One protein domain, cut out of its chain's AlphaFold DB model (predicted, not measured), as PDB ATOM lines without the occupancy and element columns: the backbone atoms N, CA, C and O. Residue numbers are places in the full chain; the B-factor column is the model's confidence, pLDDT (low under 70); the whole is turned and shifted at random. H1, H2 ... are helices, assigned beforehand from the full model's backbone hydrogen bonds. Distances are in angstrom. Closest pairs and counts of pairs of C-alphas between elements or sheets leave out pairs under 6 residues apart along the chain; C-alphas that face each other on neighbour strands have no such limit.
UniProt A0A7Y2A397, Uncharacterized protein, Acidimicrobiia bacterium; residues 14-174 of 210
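This is residues 14 to 174 of the 210 residues of an uncharacterized protein of Acidimicrobiia bacterium (UniProt A0A7Y2A397). The long helix H5 runs through the middle of a rounded body, with H1 and H6 side by side over one side of it, H2 and H3 over the opposite side, and H4 making a corner with its first residues. A long stretch without a named element, residues 113 to 160, wraps round the outside from the end of H5 to the beginning of H6. The printed part has 161 residues, with six named helices in the order H1 to H6 and no named strand; the class is all helix. It is compact, with a radius of gyration of the C-alphas of 14.9 A, and spans 40 by 36 by 32 A.

H5, residues 90 to 112, is the hub and touches the five other helices. With its residues 95 to 105 alone it touches H6, residues 161 to 173, at a shallow tilt of 21 degrees, the same way; the closest C-alphas are those of Gly 98 and Glu 162, 5.8 A apart. H6 touches H1, residues 14 to 27, opposite ways at a shallow tilt of 27 degrees, with the C-alphas of Ala 18 and Ile 169 closest at 5.4 A. H1 and H5 only just touch, with 3 pairs of C-alphas within 8 A. H1, H5 and H6 form a bundle, a group of helices side by side. H2, residues 35 to 50, touches H5 at a steep tilt of 57 degrees, closest at the C-alphas of Thr 45 and Val 100, 6.2 A. H3, residues 62 to 71, touches H2, with the C-alphas of Ala 48 and Ser 67 closest at 5.3 A. H3 also touches H5, with the C-alphas of Ile 66 and Val 100 closest at 6.7 A. H4, residues 78 to 88, and H5 touch only at the corner, with the C-alphas of Ala 85 and Tyr 93 5.6 A apart. H4 is apart from H1, H2 and H6. In H1 to H5 every O i to N i+4 pair is within hydrogen-bond range; in H6, 7 of 9 are.

H5 measures 32.8 A from C-alpha 90 at (18.938, 20.449, 11.954) to C-alpha 112. H2 measures 22.9 A, H1 19.9 A and H6 19.1 A. H1 begins at C-alpha 14, at (-0.225, 14.069, 37.520), and H6 ends at C-alpha 173, at (3.587, 7.810, 31.028).

The C-alphas of Gly 114 and Asp 135 are the two farthest apart, at 43.3 A. The printed part has no cut. The links from H2 to H3 and from H5 to H6 are long, of 11 and 48 residues. No printed residue is under 70 in pLDDT.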
ATOM      1  N   GLU A  14      -1.544  13.764  38.093       95.25
ATOM      2  CA  GLU A  14      -0.225  14.069  37.520       95.25
ATOM      3  C   GLU A  14      -0.167  13.813  36.008       95.25
ATOM      4  O   GLU A  14       0.412  14.610  35.271       95.25
ATOM      5  N   ILE A  15      -0.847  12.767  35.521       96.06
ATOM      6  CA  ILE A  15      -0.955  12.486  34.086       96.06
ATOM      7  C   ILE A  15      -1.829  13.552  33.429       96.06
ATOM      8  O   ILE A  15      -1.463  14.092  32.388       96.06
ATOM      9  N   VAL A  16      -2.957  13.918  34.046       97.06
ATOM     10  CA  VAL A  16      -3.820  14.991  33.523       97.06
ATOM     11  C   VAL A  16      -3.064  16.321  33.449       97.06
ATOM     12  O   VAL A  16      -3.195  17.052  32.465       97.06
ATOM     13  N   ALA A  17      -2.258  16.637  34.464       97.31
ATOM     14  CA  ALA A  17      -1.429  17.834  34.495       97.31
ATOM     15  C   ALA A  17      -0.359  17.819  33.392       97.31
ATOM     16  O   ALA A  17      -0.212  18.817  32.686       97.31
ATOM     17  N   ALA A  18       0.328  16.691  33.194       97.94
ATOM     18  CA  ALA A  18       1.308  16.530  32.124       97.94
ATOM     19  C   ALA A  18       0.678  16.693  30.736       97.94
ATOM     20  O   ALA A  18       1.179  17.472  29.933       97.94
ATOM     21  N   LEU A  19      -0.467  16.050  30.479       97.94
ATOM     22  CA  LEU A  19      -1.196  16.180  29.214       97.94
ATOM     23  C   LEU A  19      -1.565  17.637  28.911       97.94
ATOM     24  O   LEU A  19      -1.389  18.099  27.785       97.94
ATOM     25  N   ARG A  20      -2.040  18.383  29.918       97.75
ATOM     26  CA  ARG A  20      -2.349  19.816  29.777       97.75
ATOM     27  C   ARG A  20      -1.100  20.643  29.493       97.75
ATOM     28  O   ARG A  20      -1.135  21.470  28.593       97.75
ATOM     29  N   SER A  21      -0.004  20.381  30.204       97.94
ATOM     30  CA  SER A  21       1.278  21.057  29.985       97.94
ATOM     31  C   SER A  21       1.823  20.802  28.572       97.94
ATOM     32  O   SER A  21       2.217  21.738  27.880       97.94
ATOM     33  N   THR A  22       1.745  19.561  28.082       98.31
ATOM     34  CA  THR A  22       2.094  19.213  26.697       98.31
ATOM     35  C   THR A  22       1.193  19.929  25.687       98.31
ATOM     36  O   THR A  22       1.685  20.443  24.685       98.31
ATOM     37  N   TRP A  23      -0.113  20.036  25.952       98.19
ATOM     38  CA  TRP A  23      -1.037  20.800  25.099       98.19
ATOM     39  C   TRP A  23      -0.683  22.287  25.049       98.19
ATOM     40  O   TRP A  23      -0.636  22.883  23.973       98.19
ATOM     41  N   ASP A  24      -0.381  22.879  26.204       97.69
ATOM     42  CA  ASP A  24       0.022  24.281  26.306       97.69
ATOM     43  C   ASP A  24       1.351  24.544  25.580       97.69
ATOM     44  O   ASP A  24       1.524  25.618  24.989       97.69
ATOM     45  N   ALA A  25       2.275  23.575  25.589       97.94
ATOM     46  CA  ALA A  25       3.541  23.626  24.857       97.94
ATOM     47  C   ALA A  25       3.352  23.491  23.337       97.94
ATOM     48  O   ALA A  25       3.976  24.228  22.577       97.94
ATOM     49  N   ILE A  26       2.468  22.601  22.869       98.50
ATOM     50  CA  ILE A  26       2.118  22.495  21.440       98.50
ATOM     51  C   ILE A  26       1.454  23.789  20.946       98.50
ATOM     52  O   ILE A  26       1.755  24.243  19.847       98.50
ATOM     53  N   GLY A  27       0.586  24.405  21.754       98.25
ATOM     54  CA  GLY A  27      -0.081  25.661  21.398       98.25
ATOM     55  C   GLY A  27       0.797  26.913  21.517       98.25
ATOM     56  O   GLY A  27       0.427  27.963  21.000       98.25
ATOM     57  N   GLY A  28       1.928  26.854  22.224       98.19
ATOM     58  CA  GLY A  28       2.847  27.985  22.402       98.19
ATOM     59  C   GLY A  28       3.885  28.110  21.284       98.19
ATOM     60  O   GLY A  28       4.102  27.138  20.573       98.19
ATOM     61  N   PRO A  29       4.555  29.269  21.124       98.44
ATOM     62  CA  PRO A  29       5.738  29.361  20.270       98.44
ATOM     63  C   PRO A  29       6.875  28.494  20.826       98.44
ATOM     64  O   PRO A  29       7.065  28.411  22.043       98.44
ATOM     65  N   GLY A  30       7.621  27.861  19.928       98.38
ATOM     66  CA  GLY A  30       8.823  27.103  20.243       98.38
ATOM     67  C   GLY A  30      10.096  27.873  19.909       98.38
ATOM     68  O   GLY A  30      10.157  29.097  20.047       98.38
ATOM     69  N   ALA A  31      11.133  27.158  19.485       98.31
ATOM     70  CA  ALA A  31      12.423  27.767  19.180       98.31
ATOM     71  C   ALA A  31      12.521  28.227  17.721       98.31
ATOM     72  O   ALA A  31      13.117  29.265  17.441       98.31
ATOM     73  N   LEU A  32      11.924  27.476  16.799       98.44
ATOM     74  CA  LEU A  32      11.926  27.704  15.359       98.44
ATOM     75  C   LEU A  32      10.525  28.032  14.835       98.44
ATOM     76  O   LEU A  32      10.421  28.743  13.839       98.44
ATOM     77  N   PHE A  33       9.470  27.560  15.503       98.62
ATOM     78  CA  PHE A  33       8.090  27.720  15.050       98.62
ATOM     79  C   PHE A  33       7.253  28.603  15.979       98.62
ATOM     80  O   PHE A  33       7.387  28.585  17.203       98.62
ATOM     81  N   THR A  34       6.331  29.353  15.387       98.69
ATOM     82  CA  THR A  34       5.235  30.026  16.092       98.69
ATOM     83  C   THR A  34       4.235  29.007  16.648       98.69
ATOM     84  O   THR A  34       4.184  27.854  16.209       98.69
ATOM     85  N   GLY A  35       3.365  29.432  17.571       98.50
ATOM     86  CA  GLY A  35       2.288  28.570  18.074       98.50
ATOM     87  C   GLY A  35       1.357  28.071  16.963       98.50
ATOM     88  O   GLY A  35       0.970  26.905  16.951       98.50
ATOM     89  N   SER A  36       1.055  28.913  15.967       98.50
ATOM     90  CA  SER A  36       0.261  28.511  14.797       98.50
ATOM     91  C   SER A  36       0.929  27.422  13.964       98.50
ATOM     92  O   SER A  36       0.255  26.501  13.512       98.50
ATOM     93  N   GLU A  37       2.245  27.500  13.774       98.69
ATOM     94  CA  GLU A  37       2.998  26.512  12.999       98.69
ATOM     95  C   GLU A  37       3.101  25.179  13.746       98.69
ATOM     96  O   GLU A  37       2.882  24.132  13.141       98.69
ATOM     97  N   ARG A  38       3.323  25.193  15.068       98.81
ATOM     98  CA  ARG A  38       3.319  23.969  15.894       98.81
ATOM     99  C   ARG A  38       1.951  23.285  15.900       98.81
ATOM    100  O   ARG A  38       1.876  22.067  15.739       98.81
ATOM    101  N   VAL A  39       0.861  24.050  15.992       98.75
ATOM    102  CA  VAL A  39      -0.504  23.509  15.863       98.75
ATOM    103  C   VAL A  39      -0.763  22.959  14.454       98.75
ATOM    104  O   VAL A  39      -1.387  21.906  14.324       98.75
ATOM    105  N   ALA A  40      -0.249  23.601  13.400       98.62
ATOM    106  CA  ALA A  40      -0.359  23.093  12.030       98.62
ATOM    107  C   ALA A  40       0.413  21.777  11.828       98.62
ATOM    108  O   ALA A  40      -0.121  20.850  11.215       98.62
ATOM    109  N   ILE A  41       1.616  21.647  12.401       98.75
ATOM    110  CA  ILE A  41       2.376  20.385  12.439       98.75
ATOM    111  C   ILE A  41       1.555  19.300  13.143       98.75
ATOM    112  O   ILE A  41       1.423  18.188  12.625       98.75
ATOM    113  N   ALA A  42       0.957  19.614  14.295       98.62
ATOM    114  CA  ALA A  42       0.132  18.667  15.036       98.62
ATOM    115  C   ALA A  42      -1.111  18.223  14.238       98.62
ATOM    116  O   ALA A  42      -1.455  17.042  14.190       98.62
ATOM    117  N   ALA A  43      -1.768  19.145  13.540       98.31
ATOM    118  CA  ALA A  43      -2.908  18.812  12.696       98.31
ATOM    119  C   ALA A  43      -2.507  17.933  11.499       98.31
ATOM    120  O   ALA A  43      -3.127  16.892  11.275       98.31
ATOM    121  N   ALA A  44      -1.421  18.274  10.799       98.19
ATOM    122  CA  ALA A  44      -0.885  17.462   9.705       98.19
ATOM    123  C   ALA A  44      -0.427  16.068  10.178       98.19
ATOM    124  O   ALA A  44      -0.599  15.080   9.466       98.19
ATOM    125  N   THR A  45       0.081  15.959  11.409       98.38
ATOM    126  CA  THR A  45       0.420  14.676  12.054       98.38
ATOM    127  C   THR A  45      -0.814  13.779  12.182       98.38
ATOM    128  O   THR A  45      -0.747  12.590  11.864       98.38
ATOM    129  N   ARG A  46      -1.972  14.327  12.585       97.44
ATOM    130  CA  ARG A  46      -3.235  13.567  12.646       97.44
ATOM    131  C   ARG A  46      -3.706  13.118  11.269       97.44
ATOM    132  O   ARG A  46      -4.098  11.961  11.121       97.44
ATOM    133  N   GLU A  47      -3.643  13.994  10.267       96.06
ATOM    134  CA  GLU A  47      -4.001  13.640   8.886       96.06
ATOM    135  C   GLU A  47      -3.110  12.508   8.352       96.06
ATOM    136  O   GLU A  47      -3.618  11.497   7.859       96.06
ATOM    137  N   ALA A  48      -1.791  12.622   8.547       95.75
ATOM    138  CA  ALA A  48      -0.824  11.598   8.165       95.75
ATOM    139  C   ALA A  48      -1.074  10.270   8.893       95.75
ATOM    140  O   ALA A  48      -1.074   9.208   8.267       95.75
ATOM    141  N   LYS A  49      -1.353  10.308  10.203       93.56
ATOM    142  CA  LYS A  49      -1.634   9.103  10.999       93.56
ATOM    143  C   LYS A  49      -2.909   8.385  10.560       93.56
ATOM    144  O   LYS A  49      -2.986   7.160  10.658       93.56
ATOM    145  N   LEU A  50      -3.901   9.138  10.092       92.88
ATOM    146  CA  LEU A  50      -5.152   8.610   9.551       92.88
ATOM    147  C   LEU A  50      -5.028   8.148   8.092       92.88
ATOM    148  O   LEU A  50      -5.952   7.512   7.586       92.88
ATOM    149  N   GLY A  51      -3.913   8.445   7.416       92.19
ATOM    150  CA  GLY A  51      -3.711   8.116   6.006       92.19
ATOM    151  C   GLY A  51      -4.665   8.863   5.071       92.19
ATOM    152  O   GLY A  51      -5.015   8.346   4.010       92.19
ATOM    153  N   ILE A  52      -5.127  10.050   5.474       90.50
ATOM    154  CA  ILE A  52      -6.003  10.896   4.656       90.50
ATOM    155  C   ILE A  52      -5.185  11.933   3.885       90.50
ATOM    156  O   ILE A  52      -4.035  12.218   4.215       90.50
ATOM    157  N   ALA A  53      -5.774  12.478   2.818       85.06
ATOM    158  CA  ALA A  53      -5.126  13.518   2.029       85.06
ATOM    159  C   ALA A  53      -4.850  14.755   2.896       85.06
ATOM    160  O   ALA A  53      -5.732  15.178   3.643       85.06
ATOM    161  N   ALA A  54      -3.653  15.329   2.753       85.50
ATOM    162  CA  ALA A  54      -3.257  16.531   3.472       85.50
ATOM    163  C   ALA A  54      -4.217  17.687   3.148       85.50
ATOM    164  O   ALA A  54      -4.322  18.123   1.996       85.50
ATOM    165  N   GLY A  55      -4.933  18.146   4.167       85.31
ATOM    166  CA  GLY A  55      -5.825  19.298   4.135       85.31
ATOM    167  C   GLY A  55      -5.259  20.489   4.906       85.31
ATOM    168  O   GLY A  55      -5.659  21.625   4.646       85.31
ATOM    169  N   VAL A  56      -4.306  20.251   5.812       89.00
ATOM    170  CA  VAL A  56      -3.636  21.297   6.586       89.00
ATOM    171  C   VAL A  56      -2.310  21.688   5.944       89.00
ATOM    172  O   VAL A  56      -1.450  20.853   5.671       89.00
ATOM    173  N   ALA A  57      -2.124  22.994   5.746       92.44
ATOM    174  CA  ALA A  57      -0.843  23.558   5.342       92.44
ATOM    175  C   ALA A  57       0.124  23.556   6.538       92.44
ATOM    176  O   ALA A  57       0.014  24.392   7.434       92.44
ATOM    177  N   ALA A  58       1.045  22.594   6.554       93.38
ATOM    178  CA  ALA A  58       2.167  22.568   7.487       93.38
ATOM    179  C   ALA A  58       3.272  23.555   7.046       93.38
ATOM    180  O   ALA A  58       3.293  23.952   5.878       93.38
ATOM    181  N   PRO A  59       4.199  23.937   7.945       96.62
ATOM    182  CA  PRO A  59       5.338  24.782   7.591       96.62
ATOM    183  C   PRO A  59       6.170  24.192   6.445       96.62
ATOM    184  O   PRO A  59       6.295  22.967   6.320       96.62
ATOM    185  N   ASP A  60       6.755  25.064   5.624       93.94
ATOM    186  CA  ASP A  60       7.495  24.673   4.423       93.94
ATOM    187  C   ASP A  60       8.575  23.617   4.723       93.94
ATOM    188  O   ASP A  60       9.297  23.687   5.717       93.94
ATOM    189  N   GLY A  61       8.659  22.601   3.860       93.00
ATOM    190  CA  GLY A  61       9.614  21.490   3.975       93.00
ATOM    191  C   GLY A  61       9.261  20.422   5.019       93.00
ATOM    192  O   GLY A  61       9.781  19.311   4.955       93.00
ATOM    193  N   THR A  62       8.353  20.682   5.968       97.38
ATOM    194  CA  THR A  62       8.105  19.744   7.089       97.38
ATOM    195  C   THR A  62       7.250  18.532   6.713       97.38
ATOM    196  O   THR A  62       7.232  17.538   7.438       97.38
ATOM    197  N   THR A  63       6.551  18.581   5.574       95.31
ATOM    198  CA  THR A  63       5.539  17.586   5.178       95.31
ATOM    199  C   THR A  63       6.079  16.155   5.116       95.31
ATOM    200  O   THR A  63       5.429  15.242   5.622       95.31
ATOM    201  N   GLU A  64       7.265  15.950   4.536       95.25
ATOM    202  CA  GLU A  64       7.882  14.620   4.421       95.25
ATOM    203  C   GLU A  64       8.246  14.062   5.803       95.25
ATOM    204  O   GLU A  64       7.863  12.942   6.142       95.25
ATOM    205  N   THR A  65       8.905  14.874   6.639       97.38
ATOM    206  CA  THR A  65       9.245  14.503   8.019       97.38
ATOM    207  C   THR A  65       7.991  14.150   8.821       97.38
ATOM    208  O   THR A  65       7.957  13.099   9.458       97.38
ATOM    209  N   ILE A  66       6.935  14.970   8.757       97.81
ATOM    210  CA  ILE A  66       5.663  14.705   9.448       97.81
ATOM    211  C   ILE A  66       5.060  13.385   8.966       97.81
ATOM    212  O   ILE A  66       4.716  12.533   9.785       97.81
ATOM    213  N   SER A  67       4.953  13.193   7.650       95.38
ATOM    214  CA  SER A  67       4.346  12.003   7.050       95.38
ATOM    215  C   SER A  67       5.057  10.717   7.479       95.38
ATOM    216  O   SER A  67       4.434   9.804   8.034       95.38
ATOM    217  N   VAL A  68       6.380  10.667   7.294       95.31
ATOM    218  CA  VAL A  68       7.193   9.489   7.612       95.31
ATOM    219  C   VAL A  68       7.193   9.219   9.111       95.31
ATOM    220  O   VAL A  68       6.882   8.102   9.516       95.31
ATOM    221  N   MET A  69       7.455  10.224   9.951       94.56
ATOM    222  CA  MET A  69       7.537  10.023  11.404       94.56
ATOM    223  C   MET A  69       6.192   9.625  12.026       94.56
ATOM    224  O   MET A  69       6.165   8.889  13.013       94.56
ATOM    225  N   SER A  70       5.072  10.059  11.443       94.69
ATOM    226  CA  SER A  70       3.734   9.729  11.952       94.69
ATOM    227  C   SER A  70       3.295   8.311  11.602       94.69
ATOM    228  O   SER A  70       2.713   7.605  12.439       94.69
ATOM    229  N   ALA A  71       3.528   7.898  10.355       91.31
ATOM    230  CA  ALA A  71       2.937   6.689   9.790       91.31
ATOM    231  C   ALA A  71       3.943   5.549   9.597       91.31
ATOM    232  O   ALA A  71       3.584   4.395   9.812       91.31
ATOM    233  N   ASN A  72       5.187   5.864   9.229       90.88
ATOM    234  CA  ASN A  72       6.188   4.888   8.801       90.88
ATOM    235  C   ASN A  72       7.578   5.132   9.436       90.88
ATOM    236  O   ASN A  72       8.580   5.090   8.724       90.88
ATOM    237  N   PRO A  73       7.706   5.370  10.758       91.06
ATOM    238  CA  PRO A  73       9.006   5.697  11.355       91.06
ATOM    239  C   PRO A  73      10.046   4.571  11.193       91.06
ATOM    240  O   PRO A  73      11.241   4.848  11.093       91.06
ATOM    241  N   ALA A  74       9.606   3.313  11.083       91.38
ATOM    242  CA  ALA A  74      10.465   2.149  10.845       91.38
ATOM    243  C   ALA A  74      11.195   2.167   9.489       91.38
ATOM    244  O   ALA A  74      12.200   1.483   9.320       91.38
ATOM    245  N   THR A  75      10.718   2.948   8.513       92.44
ATOM    246  CA  THR A  75      11.364   3.044   7.193       92.44
ATOM    247  C   THR A  75      12.478   4.085   7.156       92.44
ATOM    248  O   THR A  75      13.095   4.278   6.108       92.44
ATOM    249  N   THR A  76      12.714   4.802   8.258       93.44
ATOM    250  CA  THR A  76      13.769   5.813   8.323       93.44
ATOM    251  C   THR A  76      15.150   5.161   8.260       93.44
ATOM    252  O   THR A  76      15.400   4.102   8.833       93.44
ATOM    253  N   THR A  77      16.066   5.808   7.544       94.00
ATOM    254  CA  THR A  77      17.485   5.439   7.506       94.00
ATOM    255  C   THR A  77      18.333   6.630   7.918       94.00
ATOM    256  O   THR A  77      17.857   7.769   7.939       94.00
ATOM    257  N   GLN A  78      19.615   6.395   8.204       93.88
ATOM    258  CA  GLN A  78      20.542   7.487   8.483       93.88
ATOM    259  C   GLN A  78      20.619   8.476   7.308       93.88
ATOM    260  O   GLN A  78      20.608   9.681   7.536       93.88
ATOM    261  N   GLU A  79      20.638   7.993   6.060       97.06
ATOM    262  CA  GLU A  79      20.647   8.851   4.869       97.06
ATOM    263  C   GLU A  79      19.380   9.703   4.764       97.06
ATOM    264  O   GLU A  79      19.461  10.870   4.386       97.06
ATOM    265  N   TRP A  80      18.216   9.144   5.117       97.19
ATOM    266  CA  TRP A  80      16.969   9.903   5.157       97.19
ATOM    267  C   TRP A  80      17.021  10.995   6.232       97.19
ATOM    268  O   TRP A  80      16.711  12.146   5.934       97.19
ATOM    269  N   VAL A  81      17.486  10.672   7.446       96.19
ATOM    270  CA  VAL A  81      17.648  11.658   8.531       96.19
ATOM    271  C   VAL A  81      18.620  12.768   8.124       96.19
ATOM    272  O   VAL A  81      18.325  13.945   8.324       96.19
ATOM    273  N   ASP A  82      19.752  12.411   7.510       96.62
ATOM    274  CA  ASP A  82      20.740  13.368   7.004       96.62
ATOM    275  C   ASP A  82      20.136  14.284   5.926       96.62
ATOM    276  O   ASP A  82      20.368  15.495   5.949       96.62
ATOM    277  N   ALA A  83      19.319  13.737   5.021       97.62
ATOM    278  CA  ALA A  83      18.635  14.507   3.987       97.62
ATOM    279  C   ALA A  83      17.595  15.478   4.569       97.62
ATOM    280  O   ALA A  83      17.614  16.657   4.219       97.62
ATOM    281  N   GLN A  84      16.735  15.022   5.488       97.38
ATOM    282  CA  GLN A  84      15.731  15.885   6.127       97.38
ATOM    283  C   GLN A  84      16.388  17.002   6.945       97.38
ATOM    284  O   GLN A  84      15.990  18.162   6.860       97.38
ATOM    285  N   ALA A  85      17.435  16.679   7.706       96.06
ATOM    286  CA  ALA A  85      18.172  17.661   8.490       96.06
ATOM    287  C   ALA A  85      18.924  18.687   7.629       96.06
ATOM    288  O   ALA A  85      19.108  19.826   8.065       96.06
ATOM    289  N   ALA A  86      19.385  18.295   6.439       95.88
ATOM    290  CA  ALA A  86      20.012  19.206   5.488       95.88
ATOM    291  C   ALA A  86      18.990  20.133   4.815       95.88
ATOM    292  O   ALA A  86      19.288  21.313   4.643       95.88
ATOM    293  N   ASP A  87      17.807  19.617   4.471       96.00
ATOM    294  CA  ASP A  87      16.736  20.370   3.805       96.00
ATOM    295  C   ASP A  87      16.058  21.378   4.749       96.00
ATOM    296  O   ASP A  87      16.007  22.573   4.463       96.00
ATOM    297  N   LEU A  88      15.627  20.924   5.931       96.00
ATOM    298  CA  LEU A  88      14.950  21.760   6.934       96.00
ATOM    299  C   LEU A  88      15.908  22.625   7.762       96.00
ATOM    300  O   LEU A  88      15.512  23.625   8.367       96.00
ATOM    301  N   GLY A  89      17.168  22.204   7.851       97.00
ATOM    302  CA  GLY A  89      18.083  22.618   8.904       97.00
ATOM    303  C   GLY A  89      17.858  21.817  10.192       97.00
ATOM    304  O   GLY A  89      16.738  21.655  10.672       97.00
ATOM    305  N   GLY A  90      18.958  21.348  10.792       96.88
ATOM    306  CA  GLY A  90      18.938  20.449  11.954       96.88
ATOM    307  C   GLY A  90      17.983  20.845  13.094       96.88
ATOM    308  O   GLY A  90      17.207  19.995  13.522       96.88
ATOM    309  N   PRO A  91      17.974  22.107  13.572       97.88
ATOM    310  CA  PRO A  91      17.057  22.503  14.641       97.88
ATOM    311  C   PRO A  91      15.574  22.447  14.246       97.88
ATOM    312  O   PRO A  91      14.761  21.963  15.023       97.88
ATOM    313  N   THR A  92      15.223  22.871  13.030       98.31
ATOM    314  CA  THR A  92      13.846  22.823  12.510       98.31
ATOM    315  C   THR A  92      13.356  21.382  12.370       98.31
ATOM    316  O   THR A  92      12.227  21.064  12.747       98.31
ATOM    317  N   TYR A  93      14.224  20.489  11.880       98.12
ATOM    318  CA  TYR A  93      13.960  19.050  11.847       98.12
ATOM    319  C   TYR A  93      13.667  18.507  13.256       98.12
ATOM    320  O   TYR A  93      12.658  17.833  13.456       98.12
ATOM    321  N   ILE A  94      14.490  18.860  14.250       97.81
ATOM    322  CA  ILE A  94      14.306  18.404  15.634       97.81
ATOM    323  C   ILE A  94      13.028  18.935  16.272       97.81
ATOM    324  O   ILE A  94      12.319  18.158  16.909       97.81
ATOM    325  N   GLU A  95      12.692  20.210  16.090       98.62
ATOM    326  CA  GLU A  95      11.436  20.731  16.632       98.62
ATOM    327  C   GLU A  95      10.217  20.075  15.972       98.62
ATOM    328  O   GLU A  95       9.260  19.726  16.662       98.62
ATOM    329  N   THR A  96      10.277  19.805  14.663       98.69
ATOM    330  CA  THR A  96       9.224  19.056  13.955       98.69
ATOM    331  C   THR A  96       9.041  17.665  14.566       98.69
ATOM    332  O   THR A  96       7.922  17.280  14.907       98.69
ATOM    333  N   VAL A  97      10.136  16.919  14.759       97.62
ATOM    334  CA  VAL A  97      10.113  15.585  15.386       97.62
ATOM    335  C   VAL A  97       9.577  15.646  16.820       97.62
ATOM    336  O   VAL A  97       8.797  14.776  17.206       97.62
ATOM    337  N   GLY A  98       9.953  16.669  17.594       97.69
ATOM    338  CA  GLY A  98       9.484  16.882  18.965       97.69
ATOM    339  C   GLY A  98       7.972  17.098  19.058       97.69
ATOM    340  O   GLY A  98       7.312  16.466  19.882       97.69
ATOM    341  N   VAL A  99       7.396  17.926  18.180       98.56
ATOM    342  CA  VAL A  99       5.940  18.157  18.136       98.56
ATOM    343  C   VAL A  99       5.193  16.892  17.702       98.56
ATOM    344  O   VAL A  99       4.201  16.517  18.332       98.56
ATOM    345  N   VAL A 100       5.680  16.206  16.659       98.25
ATOM    346  CA  VAL A 100       5.090  14.950  16.162       98.25
ATOM    347  C   VAL A 100       5.070  13.885  17.266       98.25
ATOM    348  O   VAL A 100       4.032  13.264  17.506       98.25
ATOM    349  N   SER A 101       6.190  13.683  17.967       96.12
ATOM    350  CA  SER A 101       6.308  12.646  19.000       96.12
ATOM    351  C   SER A 101       5.410  12.921  20.210       96.12
ATOM    352  O   SER A 101       4.713  12.012  20.671       96.12
ATOM    353  N   GLN A 102       5.359  14.171  20.679       97.50
ATOM    354  CA  GLN A 102       4.498  14.589  21.787       97.50
ATOM    355  C   GLN A 102       3.019  14.378  21.464       97.50
ATOM    356  O   GLN A 102       2.290  13.807  22.279       97.50
ATOM    357  N   LEU A 103       2.571  14.771  20.268       98.19
ATOM    358  CA  LEU A 103       1.183  14.550  19.870       98.19
ATOM    359  C   LEU A 103       0.848  13.060  19.799       98.19
ATOM    360  O   LEU A 103      -0.185  12.645  20.318       98.19
ATOM    361  N   ILE A 104       1.717  12.248  19.186       96.00
ATOM    362  CA  ILE A 104       1.492  10.802  19.074       96.00
ATOM    363  C   ILE A 104       1.376  10.163  20.459       96.00
ATOM    364  O   ILE A 104       0.516   9.302  20.644       96.00
ATOM    365  N   ALA A 105       2.186  10.582  21.436       95.56
ATOM    366  CA  ALA A 105       2.085  10.091  22.808       95.56
ATOM    367  C   ALA A 105       0.709  10.404  23.425       95.56
ATOM    368  O   ALA A 105       0.043   9.500  23.940       95.56
ATOM    369  N   VAL A 106       0.245  11.653  23.311       97.50
ATOM    370  CA  VAL A 106      -1.053  12.095  23.850       97.50
ATOM    371  C   VAL A 106      -2.235  11.412  23.152       97.50
ATOM    372  O   VAL A 106      -3.135  10.881  23.812       97.50
ATOM    373  N   ASP A 107      -2.237  11.382  21.820       97.25
ATOM    374  CA  ASP A 107      -3.315  10.775  21.031       97.25
ATOM    375  C   ASP A 107      -3.362   9.255  21.240       97.25
ATOM    376  O   ASP A 107      -4.441   8.667  21.316       97.25
ATOM    377  N   THR A 108      -2.207   8.599  21.400       94.75
ATOM    378  CA  THR A 108      -2.159   7.165  21.722       94.75
ATOM    379  C   THR A 108      -2.726   6.902  23.112       94.75
ATOM    380  O   THR A 108      -3.556   6.008  23.265       94.75
ATOM    381  N   PHE A 109      -2.336   7.694  24.116       95.44
ATOM    382  CA  PHE A 109      -2.839   7.551  25.482       95.44
ATOM    383  C   PHE A 109      -4.367   7.696  25.548       95.44
ATOM    384  O   PHE A 109      -5.059   6.813  26.058       95.44
ATOM    385  N   THR A 110      -4.910   8.773  24.974       94.44
ATOM    386  CA  THR A 110      -6.362   9.030  24.964       94.44
ATOM    387  C   THR A 110      -7.132   7.960  24.190       94.44
ATOM    388  O   THR A 110      -8.134   7.437  24.685       94.44
ATOM    389  N   ARG A 111      -6.620   7.534  23.029       93.75
ATOM    390  CA  ARG A 111      -7.216   6.445  22.245       93.75
ATOM    391  C   ARG A 111      -7.246   5.120  23.006       93.75
ATOM    392  O   ARG A 111      -8.239   4.399  22.918       93.75
ATOM    393  N   LEU A 112      -6.186   4.777  23.743       92.81
ATOM    394  CA  LEU A 112      -6.130   3.541  24.538       92.81
ATOM    395  C   LEU A 112      -7.131   3.540  25.703       92.81
ATOM    396  O   LEU A 112      -7.570   2.472  26.124       92.81
ATOM    397  N   LEU A 113      -7.554   4.718  26.167       93.75
ATOM    398  CA  LEU A 113      -8.647   4.878  27.129       93.75
ATOM    399  C   LEU A 113     -10.043   4.878  26.481       93.75
ATOM    400  O   LEU A 113     -11.043   5.046  27.180       93.75
ATOM    401  N   GLY A 114     -10.126   4.677  25.162       93.12
ATOM    402  CA  GLY A 114     -11.380   4.668  24.409       93.12
ATOM    403  C   GLY A 114     -11.975   6.059  24.187       93.12
ATOM    404  O   GLY A 114     -13.181   6.170  23.977       93.12
ATOM    405  N   MET A 115     -11.156   7.109  24.262       93.31
ATOM    406  CA  MET A 115     -11.588   8.484  24.025       93.31
ATOM    407  C   MET A 115     -11.327   8.917  22.586       93.31
ATOM    408  O   MET A 115     -10.401   8.433  21.929       93.31
ATOM    409  N   ASP A 116     -12.123   9.880  22.127       92.81
ATOM    410  CA  ASP A 116     -11.798  10.644  20.929       92.81
ATOM    411  C   ASP A 116     -10.555  11.519  21.180       92.81
ATOM    412  O   ASP A 116     -10.336  11.953  22.320       92.81
ATOM    413  N   PRO A 117      -9.746  11.813  20.144       93.75
ATOM    414  CA  PRO A 117      -8.622  12.732  20.279       93.75
ATOM    415  C   PRO A 117      -9.085  14.100  20.792       93.75
ATOM    416  O   PRO A 117     -10.052  14.671  20.283       93.75
ATOM    417  N   GLU A 118      -8.367  14.657  21.770       96.38
ATOM    418  CA  GLU A 118      -8.660  15.996  22.293       96.38
ATOM    419  C   GLU A 118      -8.560  17.033  21.150       96.38
ATOM    420  O   GLU A 118      -7.663  16.931  20.301       96.38
ATOM    421  N   PRO A 119      -9.444  18.043  21.076       97.38
ATOM    422  CA  PRO A 119      -9.271  19.150  20.138       97.38
ATOM    423  C   PRO A 119      -7.892  19.799  20.296       97.38
ATOM    424  O   PRO A 119      -7.441  20.018  21.421       97.38
ATOM    425  N   LEU A 120      -7.214  20.091  19.180       98.12
ATOM    426  CA  LEU A 120      -5.894  20.734  19.206       98.12
ATOM    427  C   LEU A 120      -5.945  22.061  19.982       98.12
ATOM    428  O   LEU A 120      -6.995  22.709  19.993       98.12
ATOM    429  N   PRO A 121      -4.847  22.461  20.647       97.69
ATOM    430  CA  PRO A 121      -4.833  23.692  21.423       97.69
ATOM    431  C   PRO A 121      -5.007  24.909  20.510       97.69
ATOM    432  O   PRO A 121      -4.559  24.914  19.363       97.69
ATOM    433  N   GLU A 122      -5.613  25.965  21.047       97.25
ATOM    434  CA  GLU A 122      -5.634  27.261  20.373       97.25
ATOM    435  C   GLU A 122      -4.205  27.828  20.305       97.25
ATOM    436  O   GLU A 122      -3.519  27.876  21.336       97.25
ATOM    437  N   PRO A 123      -3.735  28.268  19.125       98.06
ATOM    438  CA  PRO A 123      -2.386  28.785  18.980       98.06
ATOM    439  C   PRO A 123      -2.232  30.098  19.750       98.06
ATOM    440  O   PRO A 123      -2.994  31.054  19.580       98.06
ATOM    441  N   ARG A 124      -1.201  30.169  20.588       98.00
ATOM    442  CA  ARG A 124      -0.823  31.375  21.321       98.00
ATOM    443  C   ARG A 124       0.156  32.193  20.490       98.00
ATOM    444  O   ARG A 124       1.129  31.670  19.950       98.00
ATOM    445  N   ALA A 125      -0.103  33.496  20.418       97.00
ATOM    446  CA  ALA A 125       0.779  34.438  19.743       97.00
ATOM    447  C   ALA A 125       2.141  34.538  20.451       97.00
ATOM    448  O   ALA A 125       2.227  34.471  21.678       97.00
ATOM    449  N   GLY A 126       3.188  34.753  19.661       96.94
ATOM    450  CA  GLY A 126       4.554  34.945  20.125       96.94
ATOM    451  C   GLY A 126       5.552  34.544  19.045       96.94
ATOM    452  O   GLY A 126       5.243  33.720  18.185       96.94
ATOM    453  N   GLU A 127       6.731  35.151  19.098       97.81
ATOM    454  CA  GLU A 127       7.817  34.848  18.171       97.81
ATOM    455  C   GLU A 127       8.590  33.605  18.629       97.81
ATOM    456  O   GLU A 127       8.714  33.388  19.843       97.81
ATOM    457  N   PRO A 128       9.143  32.811  17.694       98.44
ATOM    458  CA  PRO A 128      10.079  31.750  18.035       98.44
ATOM    459  C   PRO A 128      11.280  32.305  18.813       98.44
ATOM    460  O   PRO A 128      11.791  33.384  18.501       98.44
ATOM    461  N   SER A 129      11.758  31.572  19.819       98.19
ATOM    462  CA  SER A 129      12.853  32.055  20.676       98.19
ATOM    463  C   SER A 129      14.211  32.115  19.965       98.19
ATOM    464  O   SER A 129      15.091  32.875  20.372       98.19
ATOM    465  N   GLY A 130      14.405  31.298  18.926       98.06
ATOM    466  CA  GLY A 130      15.687  31.087  18.255       98.06
ATOM    467  C   GLY A 130      16.705  30.278  19.069       98.06
ATOM    468  O   GLY A 130      17.848  30.132  18.633       98.06
ATOM    469  N   GLU A 131      16.328  29.764  20.244       98.19
ATOM    470  CA  GLU A 131      17.240  29.055  21.143       98.19
ATOM    471  C   GLU A 131      17.560  27.647  20.622       98.19
ATOM    472  O   GLU A 131      16.708  26.761  20.592       98.19
ATOM    473  N   VAL A 132      18.813  27.432  20.212       98.31
ATOM    474  CA  VAL A 132      19.284  26.171  19.624       98.31
ATOM    475  C   VAL A 132      20.719  25.862  20.054       98.31
ATOM    476  O   VAL A 132      21.535  26.769  20.220       98.31
ATOM    477  N   ASN A 133      21.066  24.579  20.156       96.62
ATOM    478  CA  ASN A 133      22.425  24.112  20.429       96.62
ATOM    479  C   ASN A 133      23.043  23.444  19.190       96.62
ATOM    480  O   ASN A 133      22.844  22.259  18.922       96.62
ATOM    481  N   ARG A 134      23.831  24.212  18.430       94.81
ATOM    482  CA  ARG A 134      24.485  23.752  17.188       94.81
ATOM    483  C   ARG A 134      25.848  23.091  17.414       94.81
ATOM    484  O   ARG A 134      26.433  22.559  16.468       94.81
ATOM    485  N   ASP A 135      26.347  23.114  18.645       94.62
ATOM    486  CA  ASP A 135      27.657  22.560  18.982       94.62
ATOM    487  C   ASP A 135      27.611  21.045  19.194       94.62
ATOM    488  O   ASP A 135      28.649  20.383  19.099       94.62
ATOM    489  N   LEU A 136      26.411  20.485  19.387       94.69
ATOM    490  CA  LEU A 136      26.196  19.047  19.500       94.69
ATOM    491  C   LEU A 136      26.754  18.295  18.290       94.69
ATOM    492  O   LEU A 136      26.692  18.747  17.140       94.69
ATOM    493  N   LYS A 137      27.290  17.104  18.558       91.38
ATOM    494  CA  LYS A 137      27.858  16.209  17.548       91.38
ATOM    495  C   LYS A 137      27.177  14.853  17.623       91.38
ATOM    496  O   LYS A 137      26.727  14.422  18.681       91.38
ATOM    497  N   ARG A 138      27.120  14.170  16.481       91.94
ATOM    498  CA  ARG A 138      26.724  12.762  16.430       91.94
ATOM    499  C   ARG A 138      27.738  11.942  17.232       91.94
ATOM    500  O   ARG A 138      28.944  12.135  17.077       91.94
ATOM    501  N   GLY A 139      27.248  11.033  18.067       86.00
ATOM    502  CA  GLY A 139      28.072  10.148  18.889       86.00
ATOM    503  C   GLY A 139      27.499   8.735  18.944       86.00
ATOM    504  O   GLY A 139      26.315   8.521  18.683       86.00
ATOM    505  N   GLY A 140      28.331   7.753  19.298       85.62
ATOM    506  CA  GLY A 140      27.895   6.360  19.427       85.62
ATOM    507  C   GLY A 140      27.244   5.826  18.146       85.62
ATOM    508  O   GLY A 140      27.830   5.918  17.070       85.62
ATOM    509  N   LYS A 141      26.034   5.270  18.278       85.38
ATOM    510  CA  LYS A 141      25.221   4.746  17.163       85.38
ATOM    511  C   LYS A 141      24.096   5.688  16.716       85.38
ATOM    512  O   LYS A 141      23.297   5.320  15.865       85.38
ATOM    513  N   THR A 142      24.006   6.885  17.292       90.31
ATOM    514  CA  THR A 142      22.929   7.827  16.956       90.31
ATOM    515  C   THR A 142      23.033   8.292  15.509       90.31
ATOM    516  O   THR A 142      24.128   8.526  15.001       90.31
ATOM    517  N   TRP A 143      21.894   8.468  14.840       92.38
ATOM    518  CA  TRP A 143      21.838   9.023  13.483       92.38
ATOM    519  C   TRP A 143      21.722  10.545  13.465       92.38
ATOM    520  O   TRP A 143      21.660  11.146  12.403       92.38
ATOM    521  N   PHE A 144      21.731  11.212  14.615       94.12
ATOM    522  CA  PHE A 144      21.637  12.666  14.713       94.12
ATOM    523  C   PHE A 144      22.428  13.155  15.935       94.12
ATOM    524  O   PHE A 144      22.627  12.361  16.858       94.12
ATOM    525  N   PRO A 145      22.937  14.404  15.959       94.81
ATOM    526  CA  PRO A 145      23.533  14.967  17.164       94.81
ATOM    527  C   PRO A 145      22.643  14.808  18.399       94.81
ATOM    528  O   PRO A 145      21.483  15.209  18.390       94.81
ATOM    529  N   ALA A 146      23.208  14.233  19.453       92.44
ATOM    530  CA  ALA A 146      22.539  14.024  20.729       92.44
ATOM    531  C   ALA A 146      23.166  14.918  21.806       92.44
ATOM    532  O   ALA A 146      24.254  15.466  21.610       92.44
ATOM    533  N   GLY A 147      22.461  15.067  22.925       90.31
ATOM    534  CA  GLY A 147      22.943  15.770  24.111       90.31
ATOM    535  C   GLY A 147      24.033  15.008  24.871       90.31
ATOM    536  O   GLY A 147      24.948  14.434  24.287       90.31
ATOM    537  N   GLU A 148      23.936  15.024  26.201       85.19
ATOM    538  CA  GLU A 148      24.949  14.486  27.121       85.19
ATOM    539  C   GLU A 148      25.345  13.034  26.824       85.19
ATOM    540  O   GLU A 148      26.528  12.688  26.866       85.19
ATOM    541  N   PHE A 149      24.370  12.201  26.452       84.44
ATOM    542  CA  PHE A 149      24.596  10.812  26.079       84.44
ATOM    543  C   PHE A 149      24.120  10.543  24.650       84.44
ATOM    544  O   PHE A 149      23.039  10.991  24.265       84.44
ATOM    545  N   PRO A 150      24.874   9.767  23.851       84.56
ATOM    546  CA  PRO A 150      24.461   9.369  22.512       84.56
ATOM    547  C   PRO A 150      23.412   8.247  22.570       84.56
ATOM    548  O   PRO A 150      23.672   7.116  22.151       84.56
ATOM    549  N   SER A 151      22.234   8.550  23.108       83.38
ATOM    550  CA  SER A 151      21.102   7.628  23.210       83.38
ATOM    551  C   SER A 151      19.776   8.321  22.858       83.38
ATOM    552  O   SER A 151      19.698   9.553  22.886       83.38
ATOM    553  N   PRO A 152      18.728   7.552  22.500       82.00
ATOM    554  CA  PRO A 152      17.474   8.103  21.983       82.00
ATOM    555  C   PRO A 152      16.808   9.203  22.827       82.00
ATOM    556  O   PRO A 152      16.380  10.188  22.226       82.00
ATOM    557  N   PRO A 153      16.773   9.133  24.178       82.94
ATOM    558  CA  PRO A 153      16.169  10.190  25.000       82.94
ATOM    559  C   PRO A 153      16.802  11.579  24.814       82.94
ATOM    560  O   PRO A 153      16.166  12.587  25.096       82.94
ATOM    561  N   TYR A 154      18.040  11.648  24.314       89.75
ATOM    562  CA  TYR A 154      18.802  12.890  24.174       89.75
ATOM    563  C   TYR A 154      18.856  13.416  22.732       89.75
ATOM    564  O   TYR A 154      19.587  14.372  22.463       89.75
ATOM    565  N   LEU A 155      18.107  12.820  21.792       92.75
ATOM    566  CA  LEU A 155      18.132  13.214  20.374       92.75
ATOM    567  C   LEU A 155      17.464  14.568  20.097       92.75
ATOM    568  O   LEU A 155      17.770  15.192  19.084       92.75
ATOM    569  N   LEU A 156      16.607  15.060  20.998       95.56
ATOM    570  CA  LEU A 156      15.958  16.369  20.847       95.56
ATOM    571  C   LEU A 156      16.812  17.545  21.356       95.56
ATOM    572  O   LEU A 156      16.432  18.701  21.199       95.56
ATOM    573  N   ALA A 157      17.990  17.283  21.931       95.94
ATOM    574  CA  ALA A 157      18.783  18.284  22.652       95.94
ATOM    575  C   ALA A 157      19.314  19.451  21.793       95.94
ATOM    576  O   ALA A 157      19.777  20.452  22.343       95.94
ATOM    577  N   MET A 158      19.255  19.353  20.458       97.31
ATOM    578  CA  MET A 158      19.592  20.475  19.572       97.31
ATOM    579  C   MET A 158      18.619  21.652  19.734       97.31
ATOM    580  O   MET A 158      19.008  22.791  19.479       97.31
ATOM    581  N   VAL A 159      17.389  21.395  20.183       98.06
ATOM    582  CA  VAL A 159      16.405  22.418  20.547       98.06
ATOM    583  C   VAL A 159      16.117  22.268  22.044       98.06
ATOM    584  O   VAL A 159      15.358  21.376  22.410       98.06
ATOM    585  N   PRO A 160      16.721  23.083  22.931       96.88
ATOM    586  CA  PRO A 160      16.695  22.849  24.379       96.88
ATOM    587  C   PRO A 160      15.302  22.747  25.013       96.88
ATOM    588  O   PRO A 160      15.140  22.040  26.007       96.88
ATOM    589  N   SER A 161      14.287  23.400  24.437       97.19
ATOM    590  CA  SER A 161      12.902  23.294  24.907       97.19
ATOM    591  C   SER A 161      12.270  21.926  24.634       97.19
ATOM    592  O   SER A 161      11.409  21.493  25.392       97.19
ATOM    593  N   GLU A 162      12.681  21.217  23.584       97.31
ATOM    594  CA  GLU A 162      12.046  19.960  23.180       97.31
ATOM    595  C   GLU A 162      12.291  18.766  24.115       97.31
ATOM    596  O   GLU A 162      11.314  18.084  24.422       97.31
ATOM    597  N   PRO A 163      13.498  18.496  24.655       95.25
ATOM    598  CA  PRO A 163      13.642  17.466  25.681       95.25
ATOM    599  C   PRO A 163      12.879  17.824  26.966       95.25
ATOM    600  O   PRO A 163      12.341  16.930  27.609       95.25
ATOM    601  N   ILE A 164      12.759  19.112  27.320       95.31
ATOM    602  CA  ILE A 164      11.942  19.546  28.469       95.31
ATOM    603  C   ILE A 164      10.471  19.195  28.224       95.31
ATOM    604  O   ILE A 164       9.836  18.570  29.071       95.31
ATOM    605  N   ASN A 165       9.947  19.546  27.049       96.12
ATOM    606  CA  ASN A 165       8.566  19.261  26.664       96.12
ATOM    607  C   ASN A 165       8.282  17.751  26.574       96.12
ATOM    608  O   ASN A 165       7.222  17.295  27.003       96.12
ATOM    609  N   GLN A 166       9.229  16.964  26.053       95.00
ATOM    610  CA  GLN A 166       9.118  15.506  25.999       95.00
ATOM    611  C   GLN A 166       9.070  14.897  27.406       95.00
ATOM    612  O   GLN A 166       8.202  14.065  27.677       95.00
ATOM    613  N   ASN A 167       9.968  15.325  28.299       94.94
ATOM    614  CA  ASN A 167      10.091  14.743  29.635       94.94
ATOM    615  C   ASN A 167       8.820  14.935  30.468       94.94
ATOM    616  O   ASN A 167       8.389  14.000  31.134       94.94
ATOM    617  N   VAL A 168       8.132  16.078  30.324       96.31
ATOM    618  CA  VAL A 168       6.836  16.342  30.982       96.31
ATOM    619  C   VAL A 168       5.861  15.171  30.837       96.31
ATOM    620  O   VAL A 168       5.205  14.805  31.811       96.31
ATOM    621  N   ILE A 169       5.758  14.584  29.639       94.56
ATOM    622  CA  ILE A 169       4.831  13.477  29.388       94.56
ATOM    623  C   ILE A 169       5.493  12.104  29.531       94.56
ATOM    624  O   ILE A 169       4.858  11.182  30.046       94.56
ATOM    625  N   SER A 170       6.757  11.936  29.124       93.44
ATOM    626  CA  SER A 170       7.427  10.633  29.234       93.44
ATOM    627  C   SER A 170       7.654  10.221  30.682       93.44
ATOM    628  O   SER A 170       7.496   9.042  30.998       93.44
ATOM    629  N   ASP A 171       7.941  11.172  31.568       94.19
ATOM    630  CA  ASP A 171       8.210  10.883  32.973       94.19
ATOM    631  C   ASP A 171       6.978  10.281  33.642       94.19
ATOM    632  O   ASP A 171       7.106   9.333  34.410       94.19
ATOM    633  N   VAL A 172       5.770  10.743  33.297       93.75
ATOM    634  CA  VAL A 172       4.514  10.244  33.886       93.75
ATOM    635  C   VAL A 172       3.871   9.097  33.110       93.75
ATOM    636  O   VAL A 172       3.155   8.304  33.712       93.75
ATOM    637  N   LEU A 173       4.120   8.942  31.805       91.81
ATOM    638  CA  LEU A 173       3.587   7.810  31.028       91.81
ATOM    639  C   LEU A 173       4.508   6.588  31.030       91.81
ATOM    640  O   LEU A 173       4.035   5.473  30.820       91.81
ATOM    641  N   TYR A 174       5.799   6.784  31.295       91.31
ATOM    642  CA  TYR A 174       6.791   5.719  31.336       91.31
ATOM    643  C   TYR A 174       7.555   5.713  32.660       91.31
ATOM    644  O   TYR A 174       7.167   4.992  33.575       91.31
TER     645      TYR A 174